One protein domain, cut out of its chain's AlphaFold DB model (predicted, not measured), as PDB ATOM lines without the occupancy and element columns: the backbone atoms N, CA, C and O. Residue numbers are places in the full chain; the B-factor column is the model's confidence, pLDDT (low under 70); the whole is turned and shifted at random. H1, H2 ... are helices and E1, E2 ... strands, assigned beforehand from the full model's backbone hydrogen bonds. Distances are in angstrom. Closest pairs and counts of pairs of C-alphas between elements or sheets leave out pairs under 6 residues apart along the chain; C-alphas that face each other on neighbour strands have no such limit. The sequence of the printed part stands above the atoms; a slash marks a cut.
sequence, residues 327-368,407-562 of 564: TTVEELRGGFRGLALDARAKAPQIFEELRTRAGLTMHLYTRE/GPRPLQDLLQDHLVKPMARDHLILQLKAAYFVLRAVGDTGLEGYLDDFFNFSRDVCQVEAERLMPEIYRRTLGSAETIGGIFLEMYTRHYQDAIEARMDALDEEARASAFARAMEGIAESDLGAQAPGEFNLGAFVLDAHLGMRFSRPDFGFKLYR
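Overview. This is residues 327 to 368 and 407 to 562 of the 564 residues of an uncharacterized protein of Lujinxingia litoralis (UniProt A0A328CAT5). A small two-stranded sheet, E1 and E2, and the helical hairpin H1 and H2 make one end of a mostly helical body; at the other end H5, H6, H7 and H8 pack around the long helix H4 at steep or nearly right angles. H10 lies in the middle, crossed by H9, and residues 478 to 483 stick out at the far end. The printed part has 198 residues, with eleven named helices and two named strands in the order H1 H2 E1 H3 H4 H5 H6 H7 H8 H9 E2 H10 H11. The strands are parallel and the class is mostly helix. The whole is compact, with a radius of gyration of the C-alphas of 17.4 A and spans of 49 by 37 by 29 A.

Along the chain. E1 is residues 360 to 366, 19.1 A long, and E2 is 534 to 537. H4, residues 421 to 440, is 28.6 A long and begins at C-alpha 421 (-135.246, 229.158, 15.043). H9, 509 to 525, measures 24.5 A, H5, 448 to 462, 20.3 A, H6, 466 to 478, 18.9 A, and H7, 484 to 495, 16.8 A. H1, 327 to 336, begins at C-alpha 327 (-164.758, 209.679, 31.296). The others are H2, 350 to 358, H3, 411 to 418, H8, 497 to 504, H10, 538 to 547, and H11, 556 to 560, whose C-alpha 560 is at (-149.843, 230.603, 26.908).

Arrangement. E1 and E2 are parallel, their directions 40 degrees apart; N 363 and O 536 are within hydrogen-bond range at 2.8 A. The closest C-alphas of E1 and H2, Thr 361 and Arg 355, are 5.0 A apart; those of E1 and H3, Tyr 365 and His 418, 5.5 A. H1 and H2 form a helical hairpin at a shallow tilt of 22 degrees, closest at C-alphas 335 and 350, 5.7 A. H9 touches H10 at a steep tilt of 69.6 degrees, only just short of perpendicular, closest at C-alphas 515 and 546, 4.9 A. H4 is the hub, touching six helices; it only just touches H10 and H11, with 3 pairs of C-alphas within 8 A each, closest at C-alphas 427 and 540, 6.6 A, and 430 and 560, 7.5 A. Residues 431 to 438 of H4 alone touch H5, closest at C-alphas 435 and 451, 5.9 A. H4 and H9 are apart. Every O i to N i+4 pair is within hydrogen-bond range in H1, H2, H3, H4, H7, H9, H10 and H11, against 10 of 11 in H5, 7 of 9 in H6 and 3 of 4 in H8.

Size, cuts and confidence. The two farthest C-alphas, Thr 327 and Ala 481, are 53.0 A apart. Residues 369 to 406 are not printed; C-alphas 368 and 407 are 8.3 A apart across the cut. H1 to H2 is a long link. Mean pLDDT of the printed part is 91.7; residues 407 to 408 are under 70.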
ATOM      1  N   THR A 327    -164.956 210.738  32.303       94.81
ATOM      2  CA  THR A 327    -164.758 209.679  31.296       94.81
ATOM      3  C   THR A 327    -164.097 210.209  30.025       94.81
ATOM      4  O   THR A 327    -163.117 209.648  29.558       94.81
ATOM      5  N   THR A 328    -164.563 211.349  29.509       93.69
ATOM      6  CA  THR A 328    -163.966 211.996  28.332       93.69
ATOM      7  C   THR A 328    -162.581 212.566  28.627       93.69
ATOM      8  O   THR A 328    -161.728 212.520  27.748       93.69
ATOM      9  N   VAL A 329    -162.321 213.057  29.843       94.50
ATOM     10  CA  VAL A 329    -160.971 213.495  30.236       94.50
ATOM     11  C   VAL A 329    -160.005 212.308  30.272       94.50
ATOM     12  O   VAL A 329    -158.959 212.378  29.636       94.50
ATOM     13  N   GLU A 330    -160.352 211.205  30.938       94.75
ATOM     14  CA  GLU A 330    -159.463 210.039  31.045       94.75
ATOM     15  C   GLU A 330    -159.290 209.282  29.720       94.75
ATOM     16  O   GLU A 330    -158.190 208.818  29.431       94.75
ATOM     17  N   GLU A 331    -160.319 209.213  28.868       93.75
ATOM     18  CA  GLU A 331    -160.183 208.685  27.504       93.75
ATOM     19  C   GLU A 331    -159.239 209.553  26.655       93.75
ATOM     20  O   GLU A 331    -158.359 209.017  25.981       93.75
ATOM     21  N   LEU A 332    -159.353 210.888  26.734       94.69
ATOM     22  CA  LEU A 332    -158.442 211.791  26.025       94.69
ATOM     23  C   LEU A 332    -157.002 211.676  26.550       94.69
ATOM     24  O   LEU A 332    -156.070 211.561  25.759       94.69
ATOM     25  N   ARG A 333    -156.812 211.645  27.876       94.88
ATOM     26  CA  ARG A 333    -155.499 211.412  28.501       94.88
ATOM     27  C   ARG A 333    -154.897 210.084  28.055       94.88
ATOM     28  O   ARG A 333    -153.740 210.051  27.648       94.88
ATOM     29  N   GLY A 334    -155.683 209.008  28.076       92.94
ATOM     30  CA  GLY A 334    -155.264 207.676  27.640       92.94
ATOM     31  C   GLY A 334    -154.781 207.626  26.187       92.94
ATOM     32  O   GLY A 334    -153.869 206.862  25.894       92.94
ATOM     33  N   GLY A 335    -155.331 208.463  25.302       91.81
ATOM     34  CA  GLY A 335    -154.875 208.584  23.913       91.81
ATOM     35  C   GLY A 335    -153.611 209.431  23.702       91.81
ATOM     36  O   GLY A 335    -153.015 209.349  22.628       91.81
ATOM     37  N   PHE A 336    -153.195 210.236  24.687       92.94
ATOM     38  CA  PHE A 336    -151.927 210.981  24.659       92.94
ATOM     39  C   PHE A 336    -150.784 210.258  25.383       92.94
ATOM     40  O   PHE A 336    -149.627 210.417  24.991       92.94
ATOM     41  N   ARG A 337    -151.087 209.449  26.410       91.75
ATOM     42  CA  ARG A 337    -150.070 208.687  27.148       91.75
ATOM     43  C   ARG A 337    -149.305 207.741  26.232       91.75
ATOM     44  O   ARG A 337    -149.899 206.913  25.546       91.75
ATOM     45  N   GLY A 338    -147.980 207.856  26.236       81.31
ATOM     46  CA  GLY A 338    -147.114 207.061  25.358       81.31
ATOM     47  C   GLY A 338    -147.291 207.322  23.852       81.31
ATOM     48  O   GLY A 338    -146.836 206.505  23.050       81.31
ATOM     49  N   LEU A 339    -147.926 208.430  23.442       88.62
ATOM     50  CA  LEU A 339    -148.075 208.787  22.030       88.62
ATOM     51  C   LEU A 339    -146.722 209.196  21.425       88.62
ATOM     52  O   LEU A 339    -146.284 210.342  21.531       88.62
ATOM     53  N   ALA A 340    -146.066 208.240  20.775       85.75
ATOM     54  CA  ALA A 340    -144.830 208.460  20.037       85.75
ATOM     55  C   ALA A 340    -145.072 209.136  18.675       85.75
ATOM     56  O   ALA A 340    -146.163 209.075  18.102       85.75
ATOM     57  N   LEU A 341    -144.017 209.751  18.140       83.88
ATOM     58  CA  LEU A 341    -143.965 210.200  16.753       83.88
ATOM     59  C   LEU A 341    -143.546 209.016  15.865       83.88
ATOM     60  O   LEU A 341    -142.510 208.406  16.114       83.88
ATOM     61  N   ASP A 342    -144.337 208.702  14.841       80.56
ATOM     62  CA  ASP A 342    -143.972 207.758  13.776       80.56
ATOM     63  C   ASP A 342    -143.736 208.551  12.483       80.56
ATOM     64  O   ASP A 342    -144.606 209.304  12.038       80.56
ATOM     65  N   ALA A 343    -142.563 208.356  11.875       75.75
ATOM     66  CA  ALA A 343    -142.129 209.000  10.638       75.75
ATOM     67  C   ALA A 343    -143.068 208.761   9.439       75.75
ATOM     68  O   ALA A 343    -143.002 209.493   8.455       75.75
ATOM     69  N   ARG A 344    -143.961 207.762   9.499       77.88
ATOM     70  CA  ARG A 344    -145.020 207.532   8.498       77.88
ATOM     71  C   ARG A 344    -146.426 207.888   8.957       77.88
ATOM     72  O   ARG A 344    -147.324 207.974   8.113       77.88
ATOM     73  N   ALA A 345    -146.647 208.100  10.249       79.50
ATOM     74  CA  ALA A 345    -147.970 208.415  10.752       79.50
ATOM     75  C   ALA A 345    -148.382 209.831  10.341       79.50
ATOM     76  O   ALA A 345    -147.698 210.824  10.597       79.50
ATOM     77  N   LYS A 346    -149.581 209.932   9.764       84.06
ATOM     78  CA  LYS A 346    -150.339 211.186   9.754       84.06
ATOM     79  C   LYS A 346    -150.700 211.588  11.188       84.06
ATOM     80  O   LYS A 346    -150.532 210.799  12.113       84.06
ATOM     81  N   ALA A 347    -151.254 212.789  11.363       80.62
ATOM     82  CA  ALA A 347    -151.769 213.248  12.652       80.62
ATOM     83  C   ALA A 347    -152.631 212.163  13.350       80.62
ATOM     84  O   ALA A 347    -153.665 211.775  12.796       80.62
ATOM     85  N   PRO A 348    -152.220 211.667  14.536       84.00
ATOM     86  CA  PRO A 348    -152.949 210.649  15.284       84.00
ATOM     87  C   PRO A 348    -154.409 211.013  15.577       84.00
ATOM     88  O   PRO A 348    -154.735 212.176  15.833       84.00
ATOM     89  N   GLN A 349    -155.281 209.997  15.596       89.19
ATOM     90  CA  GLN A 349    -156.735 210.147  15.777       89.19
ATOM     91  C   GLN A 349    -157.111 210.940  17.039       89.19
ATOM     92  O   GLN A 349    -158.092 211.681  17.027       89.19
ATOM     93  N   ILE A 350    -156.301 210.858  18.098       93.00
ATOM     94  CA  ILE A 350    -156.526 211.589  19.348       93.00
ATOM     95  C   ILE A 350    -156.614 213.113  19.161       93.00
ATOM     96  O   ILE A 350    -157.342 213.768  19.899       93.00
ATOM     97  N   PHE A 351    -155.974 213.699  18.141       94.50
ATOM     98  CA  PHE A 351    -156.138 215.128  17.849       94.50
ATOM     99  C   PHE A 351    -157.530 215.469  17.285       94.50
ATOM    100  O   PHE A 351    -158.029 216.567  17.527       94.50
ATOM    101  N   GLU A 352    -158.181 214.541  16.574       93.88
ATOM    102  CA  GLU A 352    -159.575 214.702  16.132       93.88
ATOM    103  C   GLU A 352    -160.556 214.466  17.285       93.88
ATOM    104  O   GLU A 352    -161.545 215.184  17.429       93.88
ATOM    105  N   GLU A 353    -160.266 213.513  18.170       94.56
ATOM    106  CA  GLU A 353    -161.052 213.319  19.391       94.56
ATOM    107  C   GLU A 353    -160.930 214.521  20.336       94.56
ATOM    108  O   GLU A 353    -161.934 214.989  20.868       94.56
ATOM    109  N   LEU A 354    -159.741 215.111  20.472       95.44
ATOM    110  CA  LEU A 354    -159.535 216.359  21.206       95.44
ATOM    111  C   LEU A 354    -160.352 217.512  20.588       95.44
ATOM    112  O   LEU A 354    -161.073 218.215  21.303       95.44
ATOM    113  N   ARG A 355    -160.317 217.673  19.258       95.19
ATOM    114  CA  ARG A 355    -161.107 218.695  18.552       95.19
ATOM    115  C   ARG A 355    -162.609 218.495  18.766       95.19
ATOM    116  O   ARG A 355    -163.301 219.431  19.156       95.19
ATOM    117  N   THR A 356    -163.116 217.285  18.544       94.94
ATOM    118  CA  THR A 356    -164.560 216.987  18.554       94.94
ATOM    119  C   THR A 356    -165.163 216.866  19.953       94.94
ATOM    120  O   THR A 356    -166.321 217.237  20.141       94.94
ATOM    121  N   ARG A 357    -164.404 216.376  20.943       94.50
ATOM    122  CA  ARG A 357    -164.891 216.115  22.312       94.50
ATOM    123  C   ARG A 357    -164.552 217.227  23.301       94.50
ATOM    124  O   ARG A 357    -165.317 217.448  24.234       94.50
ATOM    125  N   ALA A 358    -163.426 217.921  23.113       93.56
ATOM    126  CA  ALA A 358    -162.973 218.994  24.002       93.56
ATOM    127  C   ALA A 358    -163.074 220.401  23.381       93.56
ATOM    128  O   ALA A 358    -163.050 221.391  24.121       93.56
ATOM    129  N   GLY A 359    -163.189 220.512  22.054       94.44
ATOM    130  CA  GLY A 359    -163.148 221.797  21.352       94.44
ATOM    131  C   GLY A 359    -161.766 222.454  21.380       94.44
ATOM    132  O   GLY A 359    -161.685 223.679  21.351       94.44
ATOM    133  N   LEU A 360    -160.693 221.666  21.512       95.38
ATOM    134  CA  LEU A 360    -159.308 222.148  21.537       95.38
ATOM    135  C   LEU A 360    -158.611 221.665  20.256       95.38
ATOM    136  O   LEU A 360    -158.422 220.461  20.083       95.38
ATOM    137  N   THR A 361    -158.233 222.569  19.347       95.75
ATOM    138  CA  THR A 361    -157.598 222.181  18.076       95.75
ATOM    139  C   THR A 361    -156.104 222.477  18.076       95.75
ATOM    140  O   THR A 361    -155.673 223.632  18.067       95.75
ATOM    141  N   MET A 362    -155.298 221.424  17.989       96.19
ATOM    142  CA  MET A 362    -153.847 221.536  17.859       96.19
ATOM    143  C   MET A 362    -153.443 221.952  16.437       96.19
ATOM    144  O   MET A 362    -153.883 221.352  15.453       96.19
ATOM    145  N   HIS A 363    -152.609 222.986  16.335       95.12
ATOM    146  CA  HIS A 363    -152.163 223.634  15.101       95.12
ATOM    147  C   HIS A 363    -150.633 223.637  14.978       95.12
ATOM    148  O   HIS A 363    -149.917 223.700  15.977       95.12
ATOM    149  N   LEU A 364    -150.140 223.640  13.736       94.12
ATOM    150  CA  LEU A 364    -148.730 223.860  13.391       94.12
ATOM    151  C   LEU A 364    -148.620 224.936  12.305       94.12
ATOM    152  O   LEU A 364    -149.459 224.993  11.401       94.12
ATOM    153  N   TYR A 365    -147.577 225.767  12.386       91.88
ATOM    154  CA  TYR A 365    -147.313 226.866  11.450       91.88
ATOM    155  C   TYR A 365    -146.366 226.424  10.325       91.88
ATOM    156  O   TYR A 365    -145.145 226.414  10.511       91.88
ATOM    157  N   THR A 366    -146.922 226.033   9.172       88.50
ATOM    158  CA  THR A 366    -146.180 225.458   8.025       88.50
ATOM    159  C   THR A 366    -146.714 225.970   6.677       88.50
ATOM    160  O   THR A 366    -147.640 226.779   6.645       88.50
ATOM    161  N   ARG A 367    -146.143 225.496   5.562       85.69
ATOM    162  CA  ARG A 367    -146.727 225.545   4.205       85.69
ATOM    163  C   ARG A 367    -147.116 224.124   3.779       85.69
ATOM    164  O   ARG A 367    -146.583 223.173   4.352       85.69
ATOM    165  N   GLU A 368    -147.990 223.960   2.789       83.31
ATOM    166  CA  GLU A 368    -148.123 222.685   2.065       83.31
ATOM    167  C   GLU A 368    -147.363 222.738   0.719       83.31
ATOM    168  O   GLU A 368    -147.418 223.759   0.029       83.31
ATOM    169  N   GLY A 407    -153.178 216.940   4.490       66.81
ATOM    170  CA  GLY A 407    -152.982 216.098   3.307       66.81
ATOM    171  C   GLY A 407    -152.226 214.771   3.542       66.81
ATOM    172  O   GLY A 407    -152.474 214.048   4.511       66.81
ATOM    173  N   PRO A 408    -151.352 214.345   2.610       68.44
ATOM    174  CA  PRO A 408    -150.644 213.069   2.727       68.44
ATOM    175  C   PRO A 408    -149.470 213.071   3.720       68.44
ATOM    176  O   PRO A 408    -149.074 211.981   4.125       68.44
ATOM    177  N   ARG A 409    -148.937 214.240   4.113       84.19
ATOM    178  CA  ARG A 409    -147.696 214.366   4.904       84.19
ATOM    179  C   ARG A 409    -147.786 213.711   6.300       84.19
ATOM    180  O   ARG A 409    -148.800 213.898   6.982       84.19
ATOM    181  N   PRO A 410    -146.733 213.002   6.750       89.50
ATOM    182  CA  PRO A 410    -146.552 212.608   8.147       89.50
ATOM    183  C   PRO A 410    -146.528 213.803   9.110       89.50
ATOM    184  O   PRO A 410    -146.160 214.917   8.738       89.50
ATOM    185  N   LEU A 411    -146.868 213.570  10.381       90.75
ATOM    186  CA  LEU A 411    -146.792 214.604  11.424       90.75
ATOM    187  C   LEU A 411    -145.343 215.059  11.685       90.75
ATOM    188  O   LEU A 411    -145.116 216.217  12.035       90.75
ATOM    189  N   GLN A 412    -144.371 214.170  11.477       90.75
ATOM    190  CA  GLN A 412    -142.946 214.441  11.666       90.75
ATOM    191  C   GLN A 412    -142.427 215.556  10.746       90.75
ATOM    192  O   GLN A 412    -141.786 216.492  11.226       90.75
ATOM    193  N   ASP A 413    -142.773 215.514   9.459       90.19
ATOM    194  CA  ASP A 413    -142.419 216.542   8.475       90.19
ATOM    195  C   ASP A 413    -143.041 217.901   8.832       90.19
ATOM    196  O   ASP A 413    -142.420 218.950   8.681       90.19
ATOM    197  N   LEU A 414    -144.276 217.897   9.342       91.12
ATOM    198  CA  LEU A 414    -144.972 219.118   9.756       91.12
ATOM    199  C   LEU A 414    -144.335 219.742  11.005       91.12
ATOM    200  O   LEU A 414    -144.298 220.966  11.135       91.12
ATOM    201  N   LEU A 415    -143.811 218.911  11.912       93.12
ATOM    202  CA  LEU A 415    -142.995 219.361  13.039       93.12
ATOM    203  C   LEU A 415    -141.618 219.858  12.571       93.12
ATOM    204  O   LEU A 415    -141.135 220.838  13.130       93.12
ATOM    205  N   GLN A 416    -141.016 219.265  11.533       92.31
ATOM    206  CA  GLN A 416    -139.768 219.755  10.931       92.31
ATOM    207  C   GLN A 416    -139.934 221.158  10.337       92.31
ATOM    208  O   GLN A 416    -139.188 222.068  10.691       92.31
ATOM    209  N   ASP A 417    -140.951 221.357   9.492       90.06
ATOM    210  CA  ASP A 417    -141.274 222.666   8.915       90.06
ATOM    211  C   ASP A 417    -141.484 223.730  10.002       90.06
ATOM    212  O   ASP A 417    -141.138 224.900   9.805       90.06
ATOM    213  N   HIS A 418    -142.107 223.340  11.118       93.12
ATOM    214  CA  HIS A 418    -142.531 224.241  12.180       93.12
ATOM    215  C   HIS A 418    -141.424 224.593  13.184       93.12
ATOM    216  O   HIS A 418    -141.297 225.760  13.549       93.12
ATOM    217  N   LEU A 419    -140.636 223.620  13.647       94.69
ATOM    218  CA  LEU A 419    -139.691 223.777  14.761       94.69
ATOM    219  C   LEU A 419    -138.370 224.421  14.306       94.69
ATOM    220  O   LEU A 419    -137.287 223.857  14.431       94.69
ATOM    221  N   VAL A 420    -138.480 225.638  13.775       89.50
ATOM    222  CA  VAL A 420    -137.378 226.462  13.268       89.50
ATOM    223  C   VAL A 420    -137.015 227.581  14.248       89.50
ATOM    224  O   VAL A 420    -137.853 228.033  15.030       89.50
ATOM    225  N   LYS A 421    -135.779 228.093  14.168       92.12
ATOM    226  CA  LYS A 421    -135.246 229.158  15.043       92.12
ATOM    227  C   LYS A 421    -136.193 230.364  15.255       92.12
ATOM    228  O   LYS A 421    -136.374 230.746  16.411       92.12
ATOM    229  N   PRO A 422    -136.883 230.921  14.233       88.06
ATOM    230  CA  PRO A 422    -137.879 231.978  14.445       88.06
ATOM    231  C   PRO A 422    -139.054 231.595  15.362       88.06
ATOM    232  O   PRO A 422    -139.513 232.436  16.127       88.06
ATOM    233  N   MET A 423    -139.526 230.343  15.337       90.38
ATOM    234  CA  MET A 423    -140.606 229.896  16.230       90.38
ATOM    235  C   MET A 423    -140.110 229.699  17.665       90.38
ATOM    236  O   MET A 423    -140.837 230.022  18.599       90.38
ATOM    237  N   ALA A 424    -138.858 229.265  17.853       93.31
ATOM    238  CA  ALA A 424    -138.223 229.235  19.172       93.31
ATOM    239  C   ALA A 424    -138.047 230.651  19.753       93.31
ATOM    240  O   ALA A 424    -138.419 230.891  20.900       93.31
ATOM    241  N   ARG A 425    -137.583 231.618  18.943       94.94
ATOM    242  CA  ARG A 425    -137.549 233.049  19.297       94.94
ATOM    243  C   ARG A 425    -138.917 233.550  19.755       94.94
ATOM    244  O   ARG A 425    -139.035 234.114  20.841       94.94
ATOM    245  N   ASP A 426    -139.946 233.352  18.934       90.00
ATOM    246  CA  ASP A 426    -141.285 233.890  19.198       90.00
ATOM    247  C   ASP A 426    -141.930 233.239  20.438       90.00
ATOM    248  O   ASP A 426    -142.616 233.917  21.206       90.00
ATOM    249  N   HIS A 427    -141.627 231.962  20.692       93.94
ATOM    250  CA  HIS A 427    -141.966 231.243  21.921       93.94
ATOM    251  C   HIS A 427    -141.263 231.840  23.159       93.94
ATOM    252  O   HIS A 427    -141.955 232.196  24.110       93.94
ATOM    253  N   LEU A 428    -139.941 232.068  23.156       95.88
ATOM    254  CA  LEU A 428    -139.258 232.708  24.301       95.88
ATOM    255  C   LEU A 428    -139.720 234.149  24.543       95.88
ATOM    256  O   LEU A 428    -139.851 234.575  25.691       95.88
ATOM    257  N   ILE A 429    -140.014 234.897  23.478       94.12
ATOM    258  CA  ILE A 429    -140.602 236.239  23.575       94.12
ATOM    259  C   ILE A 429    -141.984 236.188  24.248       94.12
ATOM    260  O   ILE A 429    -142.326 237.113  24.986       94.12
ATOM    261  N   LEU A 430    -142.771 235.124  24.042       92.88
ATOM    262  CA  LEU A 430    -144.034 234.900  24.753       92.88
ATOM    263  C   LEU A 430    -143.811 234.564  26.240       92.88
ATOM    264  O   LEU A 430    -144.518 235.127  27.076       92.88
ATOM    265  N   GLN A 431    -142.805 233.751  26.587       95.00
ATOM    266  CA  GLN A 431    -142.464 233.468  27.992       95.00
ATOM    267  C   GLN A 431    -142.042 234.744  28.744       95.00
ATOM    268  O   GLN A 431    -142.576 235.059  29.812       95.00
ATOM    269  N   LEU A 432    -141.144 235.542  28.149       95.06
ATOM    270  CA  LEU A 432    -140.708 236.837  28.690       95.06
ATOM    271  C   LEU A 432    -141.886 237.799  28.902       95.06
ATOM    272  O   LEU A 432    -141.977 238.449  29.944       95.06
ATOM    273  N   LYS A 433    -142.808 237.856  27.934       93.62
ATOM    274  CA  LYS A 433    -144.055 238.633  28.009       93.62
ATOM    275  C   LYS A 433    -144.954 238.185  29.157       93.62
ATOM    276  O   LYS A 433    -145.441 239.035  29.898       93.62
ATOM    277  N   ALA A 434    -145.148 236.879  29.323       93.88
ATOM    278  CA  ALA A 434    -145.954 236.317  30.400       93.88
ATOM    279  C   ALA A 434    -145.331 236.572  31.783       93.88
ATOM    280  O   ALA A 434    -146.039 236.993  32.694       93.88
ATOM    281  N   ALA A 435    -144.015 236.397  31.936       94.94
ATOM    282  CA  ALA A 435    -143.326 236.621  33.211       94.94
ATOM    283  C   ALA A 435    -143.358 238.101  33.622       94.94
ATOM    284  O   ALA A 435    -143.681 238.429  34.764       94.94
ATOM    285  N   TYR A 436    -143.121 239.003  32.666       94.94
ATOM    286  CA  TYR A 436    -143.310 240.437  32.866       94.94
ATOM    287  C   TYR A 436    -144.763 240.791  33.228       94.94
ATOM    288  O   TYR A 436    -144.986 241.628  34.101       94.94
ATOM    289  N   PHE A 437    -145.753 240.170  32.578       93.50
ATOM    290  CA  PHE A 437    -147.164 240.425  32.866       93.50
ATOM    291  C   PHE A 437    -147.552 240.004  34.288       93.50
ATOM    292  O   PHE A 437    -148.144 240.812  34.999       93.50
ATOM    293  N   VAL A 438    -147.188 238.788  34.717       92.25
ATOM    294  CA  VAL A 438    -147.495 238.282  36.068       92.25
ATOM    295  C   VAL A 438    -146.831 239.160  37.137       92.25
ATOM    296  O   VAL A 438    -147.516 239.616  38.045       92.25
ATOM    297  N   LEU A 439    -145.556 239.536  36.969       91.88
ATOM    298  CA  LEU A 439    -144.871 240.491  37.862       91.88
ATOM    299  C   LEU A 439    -145.502 241.896  37.918       91.88
ATOM    300  O   LEU A 439    -145.187 242.674  38.820       91.88
ATOM    301  N   ARG A 440    -146.327 242.259  36.931       90.00
ATOM    302  CA  ARG A 440    -146.957 243.581  36.802       90.00
ATOM    303  C   ARG A 440    -148.455 243.553  37.128       90.00
ATOM    304  O   ARG A 440    -149.091 244.609  37.121       90.00
ATOM    305  N   ALA A 441    -149.016 242.381  37.414       85.69
ATOM    306  CA  ALA A 441    -150.349 242.241  37.981       85.69
ATOM    307  C   ALA A 441    -150.388 242.778  39.425       85.69
ATOM    308  O   ALA A 441    -149.355 242.984  40.061       85.69
ATOM    309  N   VAL A 442    -151.590 243.049  39.935       74.12
ATOM    310  CA  VAL A 442    -151.803 243.565  41.295       74.12
ATOM    311  C   VAL A 442    -152.675 242.577  42.058       74.12
ATOM    312  O   VAL A 442    -153.796 242.306  41.633       74.12
ATOM    313  N   GLY A 443    -152.168 242.082  43.188       76.81
ATOM    314  CA  GLY A 443    -152.789 241.017  43.979       76.81
ATOM    315  C   GLY A 443    -152.077 239.673  43.805       76.81
ATOM    316  O   GLY A 443    -151.039 239.601  43.154       76.81
ATOM    317  N   ASP A 444    -152.639 238.635  44.416       75.38
ATOM    318  CA  ASP A 444    -152.285 237.236  44.156       75.38
ATOM    319  C   ASP A 444    -152.983 236.801  42.857       75.38
ATOM    320  O   ASP A 444    -154.183 237.038  42.691       75.38
ATOM    321  N   THR A 445    -152.241 236.239  41.902       79.56
ATOM    322  CA  THR A 445    -152.793 235.791  40.615       79.56
ATOM    323  C   THR A 445    -153.003 234.280  40.538       79.56
ATOM    324  O   THR A 445    -153.670 233.804  39.615       79.56
ATOM    325  N   GLY A 446    -152.431 233.509  41.467       83.19
ATOM    326  CA  GLY A 446    -152.294 232.057  41.365       83.19
ATOM    327  C   GLY A 446    -151.363 231.589  40.234       83.19
ATOM    328  O   GLY A 446    -151.428 230.417  39.844       83.19
ATOM    329  N   LEU A 447    -150.531 232.483  39.681       87.38
ATOM    330  CA  LEU A 447    -149.589 232.239  38.571       87.38
ATOM    331  C   LEU A 447    -148.124 232.479  38.977       87.38
ATOM    332  O   LEU A 447    -147.221 232.336  38.160       87.38
ATOM    333  N   GLU A 448    -147.865 232.818  40.236       89.25
ATOM    334  CA  GLU A 448    -146.552 233.173  40.777       89.25
ATOM    335  C   GLU A 448    -145.559 232.008  40.645       89.25
ATOM    336  O   GLU A 448    -144.394 232.231  40.332       89.25
ATOM    337  N   GLY A 449    -146.026 230.758  40.759       90.75
ATOM    338  CA  GLY A 449    -145.198 229.562  40.534       90.75
ATOM    339  C   GLY A 449    -144.634 229.443  39.109       90.75
ATOM    340  O   GLY A 449    -143.561 228.876  38.927       90.75
ATOM    341  N   TYR A 450    -145.284 230.046  38.103       93.56
ATOM    342  CA  TYR A 450    -144.719 230.126  36.751       93.56
ATOM    343  C   TYR A 450    -143.508 231.078  36.681       93.56
ATOM    344  O   TYR A 450    -142.636 230.895  35.830       93.56
ATOM    345  N   LEU A 451    -143.399 232.067  37.579       94.44
ATOM    346  CA  LEU A 451    -142.195 232.900  37.667       94.44
ATOM    347  C   LEU A 451    -140.996 232.063  38.116       94.44
ATOM    348  O   LEU A 451    -139.949 232.134  37.478       94.44
ATOM    349  N   ASP A 452    -141.168 231.219  39.138       94.75
ATOM    350  CA  ASP A 452    -140.136 230.267  39.558       94.75
ATOM    351  C   ASP A 452    -139.781 229.305  38.414       94.75
ATOM    352  O   ASP A 452    -138.601 229.133  38.105       94.75
ATOM    353  N   ASP A 453    -140.773 228.716  37.737       95.62
ATOM    354  CA  ASP A 453    -140.551 227.831  36.583       95.62
ATOM    355  C   ASP A 453    -139.706 228.522  35.489       95.62
ATOM    356  O   ASP A 453    -138.691 227.979  35.035       95.62
ATOM    357  N   PHE A 454    -140.072 229.749  35.096       96.50
ATOM    358  CA  PHE A 454    -139.380 230.505  34.050       96.50
ATOM    359  C   PHE A 454    -138.004 231.036  34.483       96.50
ATOM    360  O   PHE A 454    -137.071 231.032  33.677       96.50
ATOM    361  N   PHE A 455    -137.828 231.481  35.730       96.88
ATOM    362  CA  PHE A 455    -136.538 231.985  36.217       96.88
ATOM    363  C   PHE A 455    -135.538 230.852  36.456       96.88
ATOM    364  O   PHE A 455    -134.372 230.991  36.083       96.88
ATOM    365  N   ASN A 456    -135.988 229.703  36.974       96.56
ATOM    366  CA  ASN A 456    -135.161 228.501  37.059       96.56
ATOM    367  C   ASN A 456    -134.760 228.015  35.658       96.56
ATOM    368  O   ASN A 456    -133.574 227.799  35.413       96.56
ATOM    369  N   PHE A 457    -135.700 227.946  34.705       97.06
ATOM    370  CA  PHE A 457    -135.384 227.673  33.299       97.06
ATOM    371  C   PHE A 457    -134.354 228.671  32.740       97.06
ATOM    372  O   PHE A 457    -133.319 228.271  32.213       97.06
ATOM    373  N   SER A 458    -134.587 229.976  32.878       97.44
ATOM    374  CA  SER A 458    -133.716 231.000  32.295       97.44
ATOM    375  C   SER A 458    -132.288 230.934  32.855       97.44
ATOM    376  O   SER A 458    -131.315 230.952  32.097       97.44
ATOM    377  N   ARG A 459    -132.150 230.726  34.169       97.12
ATOM    378  CA  ARG A 459    -130.857 230.562  34.842       97.12
ATOM    379  C   ARG A 459    -130.162 229.253  34.459       97.12
ATOM    380  O   ARG A 459    -129.006 229.281  34.051       97.12
ATOM    381  N   ASP A 460    -130.846 228.117  34.571       96.12
ATOM    382  CA  ASP A 460    -130.205 226.795  34.498       96.12
ATOM    383  C   ASP A 460    -130.074 226.276  33.055       96.12
ATOM    384  O   ASP A 460    -129.149 225.528  32.735       96.12
ATOM    385  N   VAL A 461    -130.974 226.698  32.159       94.44
ATOM    386  CA  VAL A 461    -130.980 226.340  30.733       94.44
ATOM    387  C   VAL A 461    -130.293 227.424  29.897       94.44
ATOM    388  O   VAL A 461    -129.423 227.101  29.082       94.44
ATOM    389  N   CYS A 462    -130.645 228.700  30.087       95.81
ATOM    390  CA  CYS A 462    -130.144 229.797  29.243       95.81
ATOM    391  C   CYS A 462    -128.933 230.548  29.825       95.81
ATOM    392  O   CYS A 462    -128.317 231.316  29.095       95.81
ATOM    393  N   GLN A 463    -128.554 230.309  31.088       96.31
ATOM    394  CA  GLN A 463    -127.502 231.048  31.813       96.31
ATOM    395  C   GLN A 463    -127.806 232.550  31.986       96.31
ATOM    396  O   GLN A 463    -126.902 233.378  32.090       96.31
ATOM    397  N   VAL A 464    -129.095 232.903  32.060       96.31
ATOM    398  CA  VAL A 464    -129.594 234.280  32.181       96.31
ATOM    399  C   VAL A 464    -130.301 234.478  33.524       96.31
ATOM    400  O   VAL A 464    -131.260 233.786  33.852       96.31
ATOM    401  N   GLU A 465    -129.885 235.479  34.301       94.12
ATOM    402  CA  GLU A 465    -130.625 235.907  35.498       94.12
ATOM    403  C   GLU A 465    -131.820 236.796  35.106       94.12
ATOM    404  O   GLU A 465    -131.768 238.023  35.213       94.12
ATOM    405  N   ALA A 466    -132.902 236.168  34.632       93.12
ATOM    406  CA  ALA A 466    -134.117 236.842  34.159       93.12
ATOM    407  C   ALA A 466    -134.694 237.859  35.158       93.12
ATOM    408  O   ALA A 466    -135.124 238.937  34.747       93.12
ATOM    409  N   GLU A 467    -134.639 237.559  36.459       92.94
ATOM    410  CA  GLU A 467    -135.036 238.455  37.555       92.94
ATOM    411  C   GLU A 467    -134.408 239.855  37.435       92.94
ATOM    412  O   GLU A 467    -135.075 240.862  37.666       92.94
ATOM    413  N   ARG A 468    -133.138 239.942  37.009       92.38
ATOM    414  CA  ARG A 468    -132.415 241.217  36.854       92.38
ATOM    415  C   ARG A 468    -132.803 241.985  35.590       92.38
ATOM    416  O   ARG A 468    -132.586 243.195  35.540       92.38
ATOM    417  N   LEU A 469    -133.391 241.319  34.593       92.81
ATOM    418  CA  LEU A 469    -133.884 241.950  33.363       92.81
ATOM    419  C   LEU A 469    -135.248 242.622  33.574       92.81
ATOM    420  O   LEU A 469    -135.537 243.646  32.952       92.81
ATOM    421  N   MET A 470    -136.087 242.089  34.467       93.25
ATOM    422  CA  MET A 470    -137.461 242.573  34.666       93.25
ATOM    423  C   MET A 470    -137.546 244.063  35.070       93.25
ATOM    424  O   MET A 470    -138.382 244.767  34.499       93.25
ATOM    425  N   PRO A 471    -136.663 244.617  35.930       93.00
ATOM    426  CA  PRO A 471    -136.606 246.060  36.194       93.00
ATOM    427  C   PRO A 471    -136.178 246.926  34.994       93.00
ATOM    428  O   PRO A 471    -136.575 248.091  34.922       93.00
ATOM    429  N   GLU A 472    -135.380 246.401  34.054       93.31
ATOM    430  CA  GLU A 472    -135.013 247.114  32.817       93.31
ATOM    431  C   GLU A 472    -136.192 247.132  31.839       93.31
ATOM    432  O   GLU A 472    -136.572 248.204  31.356       93.31
ATOM    433  N   ILE A 473    -136.832 245.976  31.628       92.69
ATOM    434  CA  ILE A 473    -138.057 245.840  30.827       92.69
ATOM    435  C   ILE A 473    -139.133 246.785  31.373       92.69
ATOM    436  O   ILE A 473    -139.649 247.618  30.630       92.69
ATOM    437  N   TYR A 474    -139.405 246.743  32.682       92.31
ATOM    438  CA  TYR A 474    -140.358 247.642  33.336       92.31
ATOM    439  C   TYR A 474    -140.057 249.117  33.044       92.31
ATOM    440  O   TYR A 474    -140.928 249.829  32.546       92.31
ATOM    441  N   ARG A 475    -138.811 249.566  33.237       92.06
ATOM    442  CA  ARG A 475    -138.411 250.956  32.964       92.06
ATOM    443  C   ARG A 475    -138.653 251.365  31.505       92.06
ATOM    444  O   ARG A 475    -139.191 252.444  31.263       92.06
ATOM    445  N   ARG A 476    -138.314 250.505  30.536       91.69
ATOM    446  CA  ARG A 476    -138.526 250.767  29.096       91.69
ATOM    447  C   ARG A 476    -140.013 250.794  28.730       91.69
ATOM    448  O   ARG A 476    -140.452 251.689  28.013       91.69
ATOM    449  N   THR A 477    -140.824 249.912  29.320       88.31
ATOM    450  CA  THR A 477    -142.291 249.900  29.131       88.31
ATOM    451  C   THR A 477    -143.037 251.103  29.730       88.31
ATOM    452  O   THR A 477    -144.229 251.262  29.452       88.31
ATOM    453  N   LEU A 478    -142.371 251.965  30.513       85.88
ATOM    454  CA  LEU A 478    -142.927 253.240  30.986       85.88
ATOM    455  C   LEU A 478    -142.644 254.417  30.033       85.88
ATOM    456  O   LEU A 478    -143.522 255.254  29.845       85.88
ATOM    457  N   GLY A 479    -141.461 254.487  29.408       81.94
ATOM    458  CA  GLY A 479    -141.103 255.569  28.471       81.94
ATOM    459  C   GLY A 479    -141.875 255.503  27.146       81.94
ATOM    460  O   GLY A 479    -142.415 254.456  26.807       81.94
ATOM    461  N   SER A 480    -141.939 256.583  26.361       72.25
ATOM    462  CA  SER A 480    -142.735 256.651  25.114       72.25
ATOM    463  C   SER A 480    -141.985 256.278  23.823       72.25
ATOM    464  O   SER A 480    -142.567 256.371  22.748       72.25
ATOM    465  N   ALA A 481    -140.723 255.843  23.904       82.56
ATOM    466  CA  ALA A 481    -139.859 255.654  22.731       82.56
ATOM    467  C   ALA A 481    -140.063 254.333  21.957       82.56
ATOM    468  O   ALA A 481    -139.779 254.282  20.764       82.56
ATOM    469  N   GLU A 482    -140.534 253.262  22.609       81.88
ATOM    470  CA  GLU A 482    -140.458 251.897  22.057       81.88
ATOM    471  C   GLU A 482    -141.786 251.126  22.128       81.88
ATOM    472  O   GLU A 482    -142.523 251.214  23.115       81.88
ATOM    473  N   THR A 483    -142.071 250.299  21.117       83.81
ATOM    474  CA  THR A 483    -143.161 249.308  21.178       83.81
ATOM    475  C   THR A 483    -142.820 248.204  22.176       83.81
ATOM    476  O   THR A 483    -141.649 247.916  22.437       83.81
ATOM    477  N   ILE A 484    -143.834 247.537  22.734       85.94
ATOM    478  CA  ILE A 484    -143.586 246.415  23.645       85.94
ATOM    479  C   ILE A 484    -142.961 245.234  22.889       85.94
ATOM    480  O   ILE A 484    -142.117 244.523  23.429       85.94
ATOM    481  N   GLY A 485    -143.323 245.064  21.610       85.38
ATOM    482  CA  GLY A 485    -142.701 244.093  20.711       85.38
ATOM    483  C   GLY A 485    -141.188 244.285  20.571       85.38
ATOM    484  O   GLY A 485    -140.453 243.312  20.733       85.38
ATOM    485  N   GLY A 486    -140.733 245.522  20.336       85.94
ATOM    486  CA  GLY A 486    -139.312 245.849  20.181       85.94
ATOM    487  C   GLY A 486    -138.491 245.561  21.439       85.94
ATOM    488  O   GLY A 486    -137.479 244.869  21.356       85.94
ATOM    489  N   ILE A 487    -138.978 245.989  22.612       90.31
ATOM    490  CA  ILE A 487    -138.301 245.758  23.902       90.31
ATOM    491  C   ILE A 487    -138.062 244.257  24.133       90.31
ATOM    492  O   ILE A 487    -136.946 243.847  24.441       90.31
ATOM    493  N   PHE A 488    -139.086 243.411  23.956       92.06
ATOM    494  CA  PHE A 488    -138.928 241.966  24.163       92.06
ATOM    495  C   PHE A 488    -138.071 241.282  23.088       92.06
ATOM    496  O   PHE A 488    -137.383 240.311  23.404       92.06
ATOM    497  N   LEU A 489    -138.079 241.780  21.847       90.19
ATOM    498  CA  LEU A 489    -137.204 241.276  20.790       90.19
ATOM    499  C   LEU A 489    -135.731 241.574  21.099       90.19
ATOM    500  O   LEU A 489    -134.911 240.666  21.008       90.19
ATOM    501  N   GLU A 490    -135.391 242.790  21.538       92.38
ATOM    502  CA  GLU A 490    -134.017 243.113  21.950       92.38
ATOM    503  C   GLU A 490    -133.573 242.259  23.146       92.38
ATOM    504  O   GLU A 490    -132.473 241.711  23.132       92.38
ATOM    505  N   MET A 491    -134.438 242.078  24.151       93.88
ATOM    506  CA  MET A 491    -134.137 241.236  25.319       93.88
ATOM    507  C   MET A 491    -133.845 239.783  24.927       93.88
ATOM    508  O   MET A 491    -132.928 239.179  25.483       93.88
ATOM    509  N   TYR A 492    -134.571 239.229  23.948       94.62
ATOM    510  CA  TYR A 492    -134.237 237.929  23.367       94.62
ATOM    511  C   TYR A 492    -132.868 237.964  22.672       94.62
ATOM    512  O   TYR A 492    -131.986 237.182  23.028       94.62
ATOM    513  N   THR A 493    -132.673 238.886  21.724       94.06
ATOM    514  CA  THR A 493    -131.457 239.004  20.899       94.06
ATOM    515  C   THR A 493    -130.194 239.162  21.749       94.06
ATOM    516  O   THR A 493    -129.163 238.569  21.457       94.06
ATOM    517  N   ARG A 494    -130.275 239.940  22.834       95.38
ATOM    518  CA  ARG A 494    -129.137 240.306  23.688       95.38
ATOM    519  C   ARG A 494    -128.781 239.265  24.755       95.38
ATOM    520  O   ARG A 494    -127.650 239.279  25.237       95.38
ATOM    521  N   HIS A 495    -129.724 238.408  25.157       97.12
ATOM    522  CA  HIS A 495    -129.540 237.509  26.307       97.12
ATOM    523  C   HIS A 495    -129.851 236.033  26.032       97.12
ATOM    524  O   HIS A 495    -129.225 235.174  26.643       97.12
ATOM    525  N   TYR A 496    -130.788 235.717  25.136       97.25
ATOM    526  CA  TYR A 496    -131.279 234.349  24.930       97.25
ATOM    527  C   TYR A 496    -130.861 233.734  23.592       97.25
ATOM    528  O   TYR A 496    -130.782 232.509  23.507       97.25
ATOM    529  N   GLN A 497    -130.607 234.546  22.558       95.75
ATOM    530  CA  GLN A 497    -130.466 234.065  21.180       95.75
ATOM    531  C   GLN A 497    -129.463 232.914  21.037       95.75
ATOM    532  O   GLN A 497    -129.869 231.834  20.615       95.75
ATOM    533  N   ASP A 498    -128.208 233.092  21.453       96.31
ATOM    534  CA  ASP A 498    -127.162 232.066  21.321       96.31
ATOM    535  C   ASP A 498    -127.536 230.746  22.026       96.31
ATOM    536  O   ASP A 498    -127.380 229.657  21.470       96.31
ATOM    537  N   ALA A 499    -128.081 230.835  23.246       96.31
ATOM    538  CA  ALA A 499    -128.424 229.681  24.082       96.31
ATOM    539  C   ALA A 499    -129.673 228.915  23.601       96.31
ATOM    540  O   ALA A 499    -129.842 227.734  23.929       96.31
ATOM    541  N   ILE A 500    -130.549 229.574  22.839       96.38
ATOM    542  CA  ILE A 500    -131.721 228.968  22.199       96.38
ATOM    543  C   ILE A 500    -131.368 228.442  20.811       96.38
ATOM    544  O   ILE A 500    -131.704 227.304  20.488       96.38
ATOM    545  N   GLU A 501    -130.643 229.213  20.001       95.56
ATOM    546  CA  GLU A 501    -130.222 228.790  18.667       95.56
ATOM    547  C   GLU A 501    -129.351 227.536  18.714       95.56
ATOM    548  O   GLU A 501    -129.660 226.588  17.998       95.56
ATOM    549  N   ALA A 502    -128.378 227.460  19.630       95.38
ATOM    550  CA  ALA A 502    -127.548 226.267  19.811       95.38
ATOM    551  C   ALA A 502    -128.350 225.012  20.223       95.38
ATOM    552  O   ALA A 502    -127.907 223.892  19.977       95.38
ATOM    553  N   ARG A 503    -129.539 225.173  20.826       95.00
ATOM    554  CA  ARG A 503    -130.464 224.057  21.102       95.00
ATOM    555  C   ARG A 503    -131.318 223.693  19.896       95.00
ATOM    556  O   ARG A 503    -131.625 222.519  19.716       95.00
ATOM    557  N   MET A 504    -131.693 224.663  19.067       95.88
ATOM    558  CA  MET A 504    -132.406 224.398  17.816       95.88
ATOM    559  C   MET A 504    -131.497 223.744  16.768       95.88
ATOM    560  O   MET A 504    -131.954 222.862  16.051       95.88
ATOM    561  N   ASP A 505    -130.207 224.089  16.742       94.12
ATOM    562  CA  ASP A 505    -129.193 223.408  15.918       94.12
ATOM    563  C   ASP A 505    -128.933 221.954  16.370       94.12
ATOM    564  O   ASP A 505    -128.397 221.154  15.606       94.12
ATOM    565  N   ALA A 506    -129.359 221.590  17.586       92.25
ATOM    566  CA  ALA A 506    -129.340 220.228  18.125       92.25
ATOM    567  C   ALA A 506    -130.706 219.502  18.037       92.25
ATOM    568  O   ALA A 506    -130.893 218.467  18.675       92.25
ATOM    569  N   LEU A 507    -131.686 220.032  17.286       93.62
ATOM    570  CA  LEU A 507    -133.017 219.425  17.118       93.62
ATOM    571  C   LEU A 507    -133.070 218.454  15.922       93.62
ATOM    572  O   LEU A 507    -133.782 218.672  14.933       93.62
ATOM    573  N   ASP A 508    -132.313 217.363  16.030       94.25
ATOM    574  CA  ASP A 508    -132.370 216.243  15.086       94.25
ATOM    575  C   ASP A 508    -133.702 215.458  15.160       94.25
ATOM    576  O   ASP A 508    -134.644 215.829  15.868       94.25
ATOM    577  N   GLU A 509    -133.820 214.395  14.361       92.50
ATOM    578  CA  GLU A 509    -135.029 213.566  14.275       92.50
ATOM    579  C   GLU A 509    -135.356 212.843  15.596       92.50
ATOM    580  O   GLU A 509    -136.517 212.831  16.017       92.50
ATOM    581  N   GLU A 510    -134.347 212.305  16.292       93.56
ATOM    582  CA  GLU A 510    -134.526 211.584  17.558       93.56
ATOM    583  C   GLU A 510    -134.884 212.558  18.687       93.56
ATOM    584  O   GLU A 510    -135.857 212.341  19.416       93.56
ATOM    585  N   ALA A 511    -134.172 213.685  18.783       94.44
ATOM    586  CA  ALA A 511    -134.468 214.766  19.716       94.44
ATOM    587  C   ALA A 511    -135.908 215.278  19.544       94.44
ATOM    588  O   ALA A 511    -136.612 215.489  20.537       94.44
ATOM    589  N   ARG A 512    -136.384 215.403  18.299       95.00
ATOM    590  CA  ARG A 512    -137.739 215.868  17.967       95.00
ATOM    591  C   ARG A 512    -138.823 214.847  18.302       95.00
ATOM    592  O   ARG A 512    -139.834 215.231  18.889       95.00
ATOM    593  N   ALA A 513    -138.617 213.566  17.996       94.62
ATOM    594  CA  ALA A 513    -139.531 212.497  18.404       94.62
ATOM    595  C   ALA A 513    -139.605 212.376  19.941       94.62
ATOM    596  O   ALA A 513    -140.689 212.260  20.517       94.62
ATOM    597  N   SER A 514    -138.456 212.497  20.608       95.38
ATOM    598  CA  SER A 514    -138.307 212.476  22.066       95.38
ATOM    599  C   SER A 514    -138.981 213.683  22.743       95.38
ATOM    600  O   SER A 514    -139.668 213.527  23.755       95.38
ATOM    601  N   ALA A 515    -138.848 214.884  22.170       96.56
ATOM    602  CA  ALA A 515    -139.545 216.087  22.622       96.56
ATOM    603  C   ALA A 515    -141.061 216.007  22.382       96.56
ATOM    604  O   ALA A 515    -141.833 216.370  23.266       96.56
ATOM    605  N   PHE A 516    -141.504 215.473  21.236       96.75
ATOM    606  CA  PHE A 516    -142.924 215.254  20.961       96.75
ATOM    607  C   PHE A 516    -143.559 214.305  21.988       96.75
ATOM    608  O   PHE A 516    -144.560 214.668  22.599       96.75
ATOM    609  N   ALA A 517    -142.947 213.146  22.255       95.56
ATOM    610  CA  ALA A 517    -143.463 212.196  23.243       95.56
ATOM    611  C   ALA A 517    -143.560 212.811  24.655       95.56
ATOM    612  O   ALA A 517    -144.577 212.655  25.331       95.56
ATOM    613  N   ARG A 518    -142.548 213.588  25.081       95.69
ATOM    614  CA  ARG A 518    -142.593 214.352  26.345       95.69
ATOM    615  C   ARG A 518    -143.721 215.390  26.371       95.69
ATOM    616  O   ARG A 518    -144.383 215.531  27.395       95.69
ATOM    617  N   ALA A 519    -143.955 216.097  25.266       96.50
ATOM    618  CA  ALA A 519    -145.040 217.070  25.156       96.50
ATOM    619  C   ALA A 519    -146.426 216.408  25.238       96.50
ATOM    620  O   ALA A 519    -147.341 216.976  25.831       96.50
ATOM    621  N   MET A 520    -146.587 215.204  24.672       96.62
ATOM    622  CA  MET A 520    -147.852 214.463  24.734       96.62
ATOM    623  C   MET A 520    -148.149 213.969  26.153       96.62
ATOM    624  O   MET A 520    -149.279 214.119  26.614       96.62
ATOM    625  N   GLU A 521    -147.145 213.480  26.888       94.44
ATOM    626  CA  GLU A 521    -147.334 213.103  28.296       94.44
ATOM    627  C   GLU A 521    -147.665 214.330  29.168       94.44
ATOM    628  O   GLU A 521    -148.620 214.282  29.935       94.44
ATOM    629  N   GLY A 522    -147.000 215.478  28.974       93.88
ATOM    630  CA  GLY A 522    -147.352 216.724  29.679       93.88
ATOM    631  C   GLY A 522    -148.780 217.221  29.384       93.88
ATOM    632  O   GLY A 522    -149.473 217.727  30.269       93.88
ATOM    633  N   ILE A 523    -149.272 217.012  28.157       94.94
ATOM    634  CA  ILE A 523    -150.677 217.249  27.792       94.94
ATOM    635  C   ILE A 523    -151.613 216.245  28.494       94.94
ATOM    636  O   ILE A 523    -152.691 216.646  28.940       94.94
ATOM    637  N   ALA A 524    -151.212 214.980  28.657       94.19
ATOM    638  CA  ALA A 524    -151.968 213.976  29.409       94.19
ATOM    639  C   ALA A 524    -151.994 214.252  30.930       94.19
ATOM    640  O   ALA A 524    -152.993 213.967  31.593       94.19
ATOM    641  N   GLU A 525    -150.934 214.832  31.493       93.44
ATOM    642  CA  GLU A 525    -150.880 215.262  32.897       93.44
ATOM    643  C   GLU A 525    -151.771 216.490  33.164       93.44
ATOM    644  O   GLU A 525    -152.372 216.597  34.235       93.44
ATOM    645  N   SER A 526    -151.925 217.389  32.183       93.00
ATOM    646  CA  SER A 526    -152.739 218.607  32.309       93.00
ATOM    647  C   SER A 526    -154.221 218.342  32.637       93.00
ATOM    648  O   SER A 526    -154.784 217.289  32.310       93.00
ATOM    649  N   ASP A 527    -154.903 219.312  33.260       91.69
ATOM    650  CA  ASP A 527    -156.364 219.272  33.417       91.69
ATOM    651  C   ASP A 527    -157.076 219.672  32.114       91.69
ATOM    652  O   ASP A 527    -157.584 220.787  31.957       91.69
ATOM    653  N   LEU A 528    -157.159 218.719  31.183       91.62
ATOM    654  CA  LEU A 528    -157.951 218.832  29.953       91.62
ATOM    655  C   LEU A 528    -159.449 219.088  30.212       91.62
ATOM    656  O   LEU A 528    -160.149 219.523  29.294       91.62
ATOM    657  N   GLY A 529    -159.955 218.862  31.431       91.69
ATOM    658  CA  GLY A 529    -161.330 219.140  31.844       91.69
ATOM    659  C   GLY A 529    -161.627 220.630  32.024       91.69
ATOM    660  O   GLY A 529    -162.710 221.079  31.631       91.69
ATOM    661  N   ALA A 530    -160.656 221.411  32.506       90.69
ATOM    662  CA  ALA A 530    -160.772 222.859  32.705       90.69
ATOM    663  C   ALA A 530    -160.371 223.726  31.490       90.69
ATOM    664  O   ALA A 530    -160.760 224.897  31.435       90.69
ATOM    665  N   GLN A 531    -159.632 223.195  30.504       92.94
ATOM    666  CA  GLN A 531    -159.083 224.018  29.408       92.94
ATOM    667  C   GLN A 531    -160.144 224.618  28.479       92.94
ATOM    668  O   GLN A 531    -161.007 223.921  27.954       92.94
ATOM    669  N   ALA A 532    -160.078 225.927  28.234       92.31
ATOM    670  CA  ALA A 532    -161.078 226.634  27.434       92.31
ATOM    671  C   ALA A 532    -161.000 226.278  25.931       92.31
ATOM    672  O   ALA A 532    -159.919 226.404  25.358       92.31
ATOM    673  N   PRO A 533    -162.117 225.932  25.252       93.19
ATOM    674  CA  PRO A 533    -162.152 225.667  23.809       93.19
ATOM    675  C   PRO A 533    -161.446 226.734  22.955       93.19
ATOM    676  O   PRO A 533    -161.498 227.925  23.279       93.19
ATOM    677  N   GLY A 534    -160.786 226.327  21.870       93.31
ATOM    678  CA  GLY A 534    -160.048 227.210  20.964       93.31
ATOM    679  C   GLY A 534    -158.930 226.518  20.180       93.31
ATOM    680  O   GLY A 534    -158.821 225.292  20.163       93.31
ATOM    681  N   GLU A 535    -158.084 227.336  19.556       94.44
ATOM    682  CA  GLU A 535    -156.971 226.905  18.705       94.44
ATOM    683  C   GLU A 535    -155.637 227.060  19.457       94.44
ATOM    684  O   GLU A 535    -155.429 228.073  20.127       94.44
ATOM    685  N   PHE A 536    -154.728 226.084  19.351       95.81
ATOM    686  CA  PHE A 536    -153.489 226.030  20.145       95.81
ATOM    687  C   PHE A 536    -152.263 225.667  19.306       95.81
ATOM    688  O   PHE A 536    -152.328 224.781  18.453       95.81
ATOM    689  N   ASN A 537    -151.123 226.299  19.583       96.19
ATOM    690  CA  ASN A 537    -149.838 225.954  18.981       96.19
ATOM    691  C   ASN A 537    -149.280 224.653  19.589       96.19
ATOM    692  O   ASN A 537    -148.708 224.668  20.679       96.19
ATOM    693  N   LEU A 538    -149.379 223.543  18.851       97.00
ATOM    694  CA  LEU A 538    -148.801 222.250  19.237       97.00
ATOM    695  C   LEU A 538    -147.278 222.328  19.399       97.00
ATOM    696  O   LEU A 538    -146.708 221.721  20.302       97.00
ATOM    697  N   GLY A 539    -146.616 223.084  18.523       96.69
ATOM    698  CA  GLY A 539    -145.166 223.199  18.497       96.69
ATOM    699  C   GLY A 539    -144.579 223.895  19.719       96.69
ATOM    700  O   GLY A 539    -143.451 223.588  20.077       96.69
ATOM    701  N   ALA A 540    -145.332 224.757  20.407       96.88
ATOM    702  CA  ALA A 540    -144.868 225.370  21.653       96.88
ATOM    703  C   ALA A 540    -144.728 224.348  22.794       96.88
ATOM    704  O   ALA A 540    -143.715 224.364  23.483       96.88
ATOM    705  N   PHE A 541    -145.664 223.398  22.926       97.50
ATOM    706  CA  PHE A 541    -145.522 222.287  23.879       97.50
ATOM    707  C   PHE A 541    -144.308 221.398  23.541       97.50
ATOM    708  O   PHE A 541    -143.624 220.904  24.436       97.50
ATOM    709  N   VAL A 542    -144.005 221.211  22.249       97.50
ATOM    710  CA  VAL A 542    -142.805 220.474  21.801       97.50
ATOM    711  C   VAL A 542    -141.521 221.281  22.040       97.50
ATOM    712  O   VAL A 542    -140.497 220.695  22.386       97.50
ATOM    713  N   LEU A 543    -141.562 222.613  21.920       97.31
ATOM    714  CA  LEU A 543    -140.444 223.500  22.256       97.31
ATOM    715  C   LEU A 543    -140.145 223.489  23.759       97.31
ATOM    716  O   LEU A 543    -138.978 223.327  24.102       97.31
ATOM    717  N   ASP A 544    -141.149 223.547  24.642       96.88
ATOM    718  CA  ASP A 544    -140.945 223.370  26.090       96.88
ATOM    719  C   ASP A 544    -140.204 222.058  26.375       96.88
ATOM    720  O   ASP A 544    -139.143 222.027  27.006       96.88
ATOM    721  N   ALA A 545    -140.741 220.964  25.827       96.19
ATOM    722  CA  ALA A 545    -140.230 219.617  26.013       96.19
ATOM    723  C   ALA A 545    -138.835 219.387  25.400       96.19
ATOM    724  O   ALA A 545    -138.119 218.489  25.859       96.19
ATOM    725  N   HIS A 546    -138.435 220.165  24.389       96.56
ATOM    726  CA  HIS A 546    -137.084 220.161  23.813       96.56
ATOM    727  C   HIS A 546    -136.107 221.014  24.626       96.56
ATOM    728  O   HIS A 546    -135.056 220.535  25.045       96.56
ATOM    729  N   LEU A 547    -136.474 222.269  24.887       95.50
ATOM    730  CA  LEU A 547    -135.638 223.241  25.590       95.50
ATOM    731  C   LEU A 547    -135.458 222.890  27.076       95.50
ATOM    732  O   LEU A 547    -134.491 223.332  27.692       95.50
ATOM    733  N   GLY A 548    -136.355 222.080  27.642       93.94
ATOM    734  CA  GLY A 548    -136.346 221.683  29.049       93.94
ATOM    735  C   GLY A 548    -137.158 222.610  29.952       93.94
ATOM    736  O   GLY A 548    -137.014 222.531  31.171       93.94
ATOM    737  N   MET A 549    -138.008 223.465  29.378       93.81
ATOM    738  CA  MET A 549    -138.969 224.260  30.137       93.81
ATOM    739  C   MET A 549    -140.037 223.323  30.711       93.81
ATOM    740  O   MET A 549    -140.535 222.425  30.031       93.81
ATOM    741  N   ARG A 550    -140.334 223.476  32.002       91.00
ATOM    742  CA  ARG A 550    -141.289 222.641  32.735       91.00
ATOM    743  C   ARG A 550    -142.127 223.539  33.616       91.00
ATOM    744  O   ARG A 550    -141.572 224.408  34.276       91.00
ATOM    745  N   PHE A 551    -143.426 223.284  33.644       91.81
ATOM    746  CA  PHE A 551    -144.339 223.980  34.534       91.81
ATOM    747  C   PHE A 551    -144.646 223.121  35.753       91.81
ATOM    748  O   PHE A 551    -145.049 221.966  35.616       91.81
ATOM    749  N   SER A 552    -144.557 223.729  36.932       90.06
ATOM    750  CA  SER A 552    -145.212 223.297  38.171       90.06
ATOM    751  C   SER A 552    -146.700 222.964  37.970       90.06
ATOM    752  O   SER A 552    -147.255 222.109  38.662       90.06
ATOM    753  N   ARG A 553    -147.331 223.608  36.980       89.12
ATOM    754  CA  ARG A 553    -148.696 223.377  36.501       89.12
ATOM    755  C   ARG A 553    -148.725 223.117  34.985       89.12
ATOM    756  O   ARG A 553    -148.748 224.081  34.218       89.12
ATOM    757  N   PRO A 554    -148.766 221.851  34.517       86.94
ATOM    758  CA  PRO A 554    -148.776 221.522  33.084       86.94
ATOM    759  C   PRO A 554    -149.926 222.160  32.285       86.94
ATOM    760  O   PRO A 554    -149.804 222.387  31.083       86.94
ATOM    761  N   ASP A 555    -151.035 222.511  32.944       89.38
ATOM    762  CA  ASP A 555    -152.145 223.244  32.334       89.38
ATOM    763  C   ASP A 555    -151.800 224.689  31.921       89.38
ATOM    764  O   ASP A 555    -152.463 225.246  31.044       89.38
ATOM    765  N   PHE A 556    -150.739 225.295  32.468       91.00
ATOM    766  CA  PHE A 556    -150.351 226.672  32.145       91.00
ATOM    767  C   PHE A 556    -149.958 226.861  30.666       91.00
ATOM    768  O   PHE A 556    -150.266 227.899  30.073       91.00
ATOM    769  N   GLY A 557    -149.393 225.833  30.022       92.44
ATOM    770  CA  GLY A 557    -149.085 225.856  28.585       92.44
ATOM    771  C   GLY A 557    -150.318 226.106  27.703       92.44
ATOM    772  O   GLY A 557    -150.225 226.794  26.688       92.44
ATOM    773  N   PHE A 558    -151.509 225.656  28.116       92.81
ATOM    774  CA  PHE A 558    -152.752 225.954  27.394       92.81
ATOM    775  C   PHE A 558    -153.183 227.421  27.521       92.81
ATOM    776  O   PHE A 558    -153.783 227.952  26.588       92.81
ATOM    777  N   LYS A 559    -152.852 228.113  28.620       91.50
ATOM    778  CA  LYS A 559    -153.065 229.567  28.715       91.50
ATOM    779  C   LYS A 559    -152.140 230.289  27.741       91.50
ATOM    780  O   LYS A 559    -152.608 231.067  26.914       91.50
ATOM    781  N   LEU A 560    -150.843 229.980  27.776       91.44
ATOM    782  CA  LEU A 560    -149.843 230.603  26.908       91.44
ATOM    783  C   LEU A 560    -150.128 230.375  25.415       91.44
ATOM    784  O   LEU A 560    -150.285 231.338  24.664       91.44
ATOM    785  N   TYR A 561    -150.209 229.112  24.985       93.62
ATOM    786  CA  TYR A 561    -150.091 228.712  23.575       93.62
ATOM    787  C   TYR A 561    -151.403 228.718  22.795       93.62
ATOM    788  O   TYR A 561    -151.454 228.239  21.659       93.62
ATOM    789  N   ARG A 562    -152.457 229.292  23.377       91.94
ATOM    790  CA  ARG A 562    -153.654 229.686  22.642       91.94
ATOM    791  C   ARG A 562    -153.269 230.641  21.506       91.94
ATOM    792  O   ARG A 562    -152.535 231.603  21.712       91.94
TER     793      ARG A 562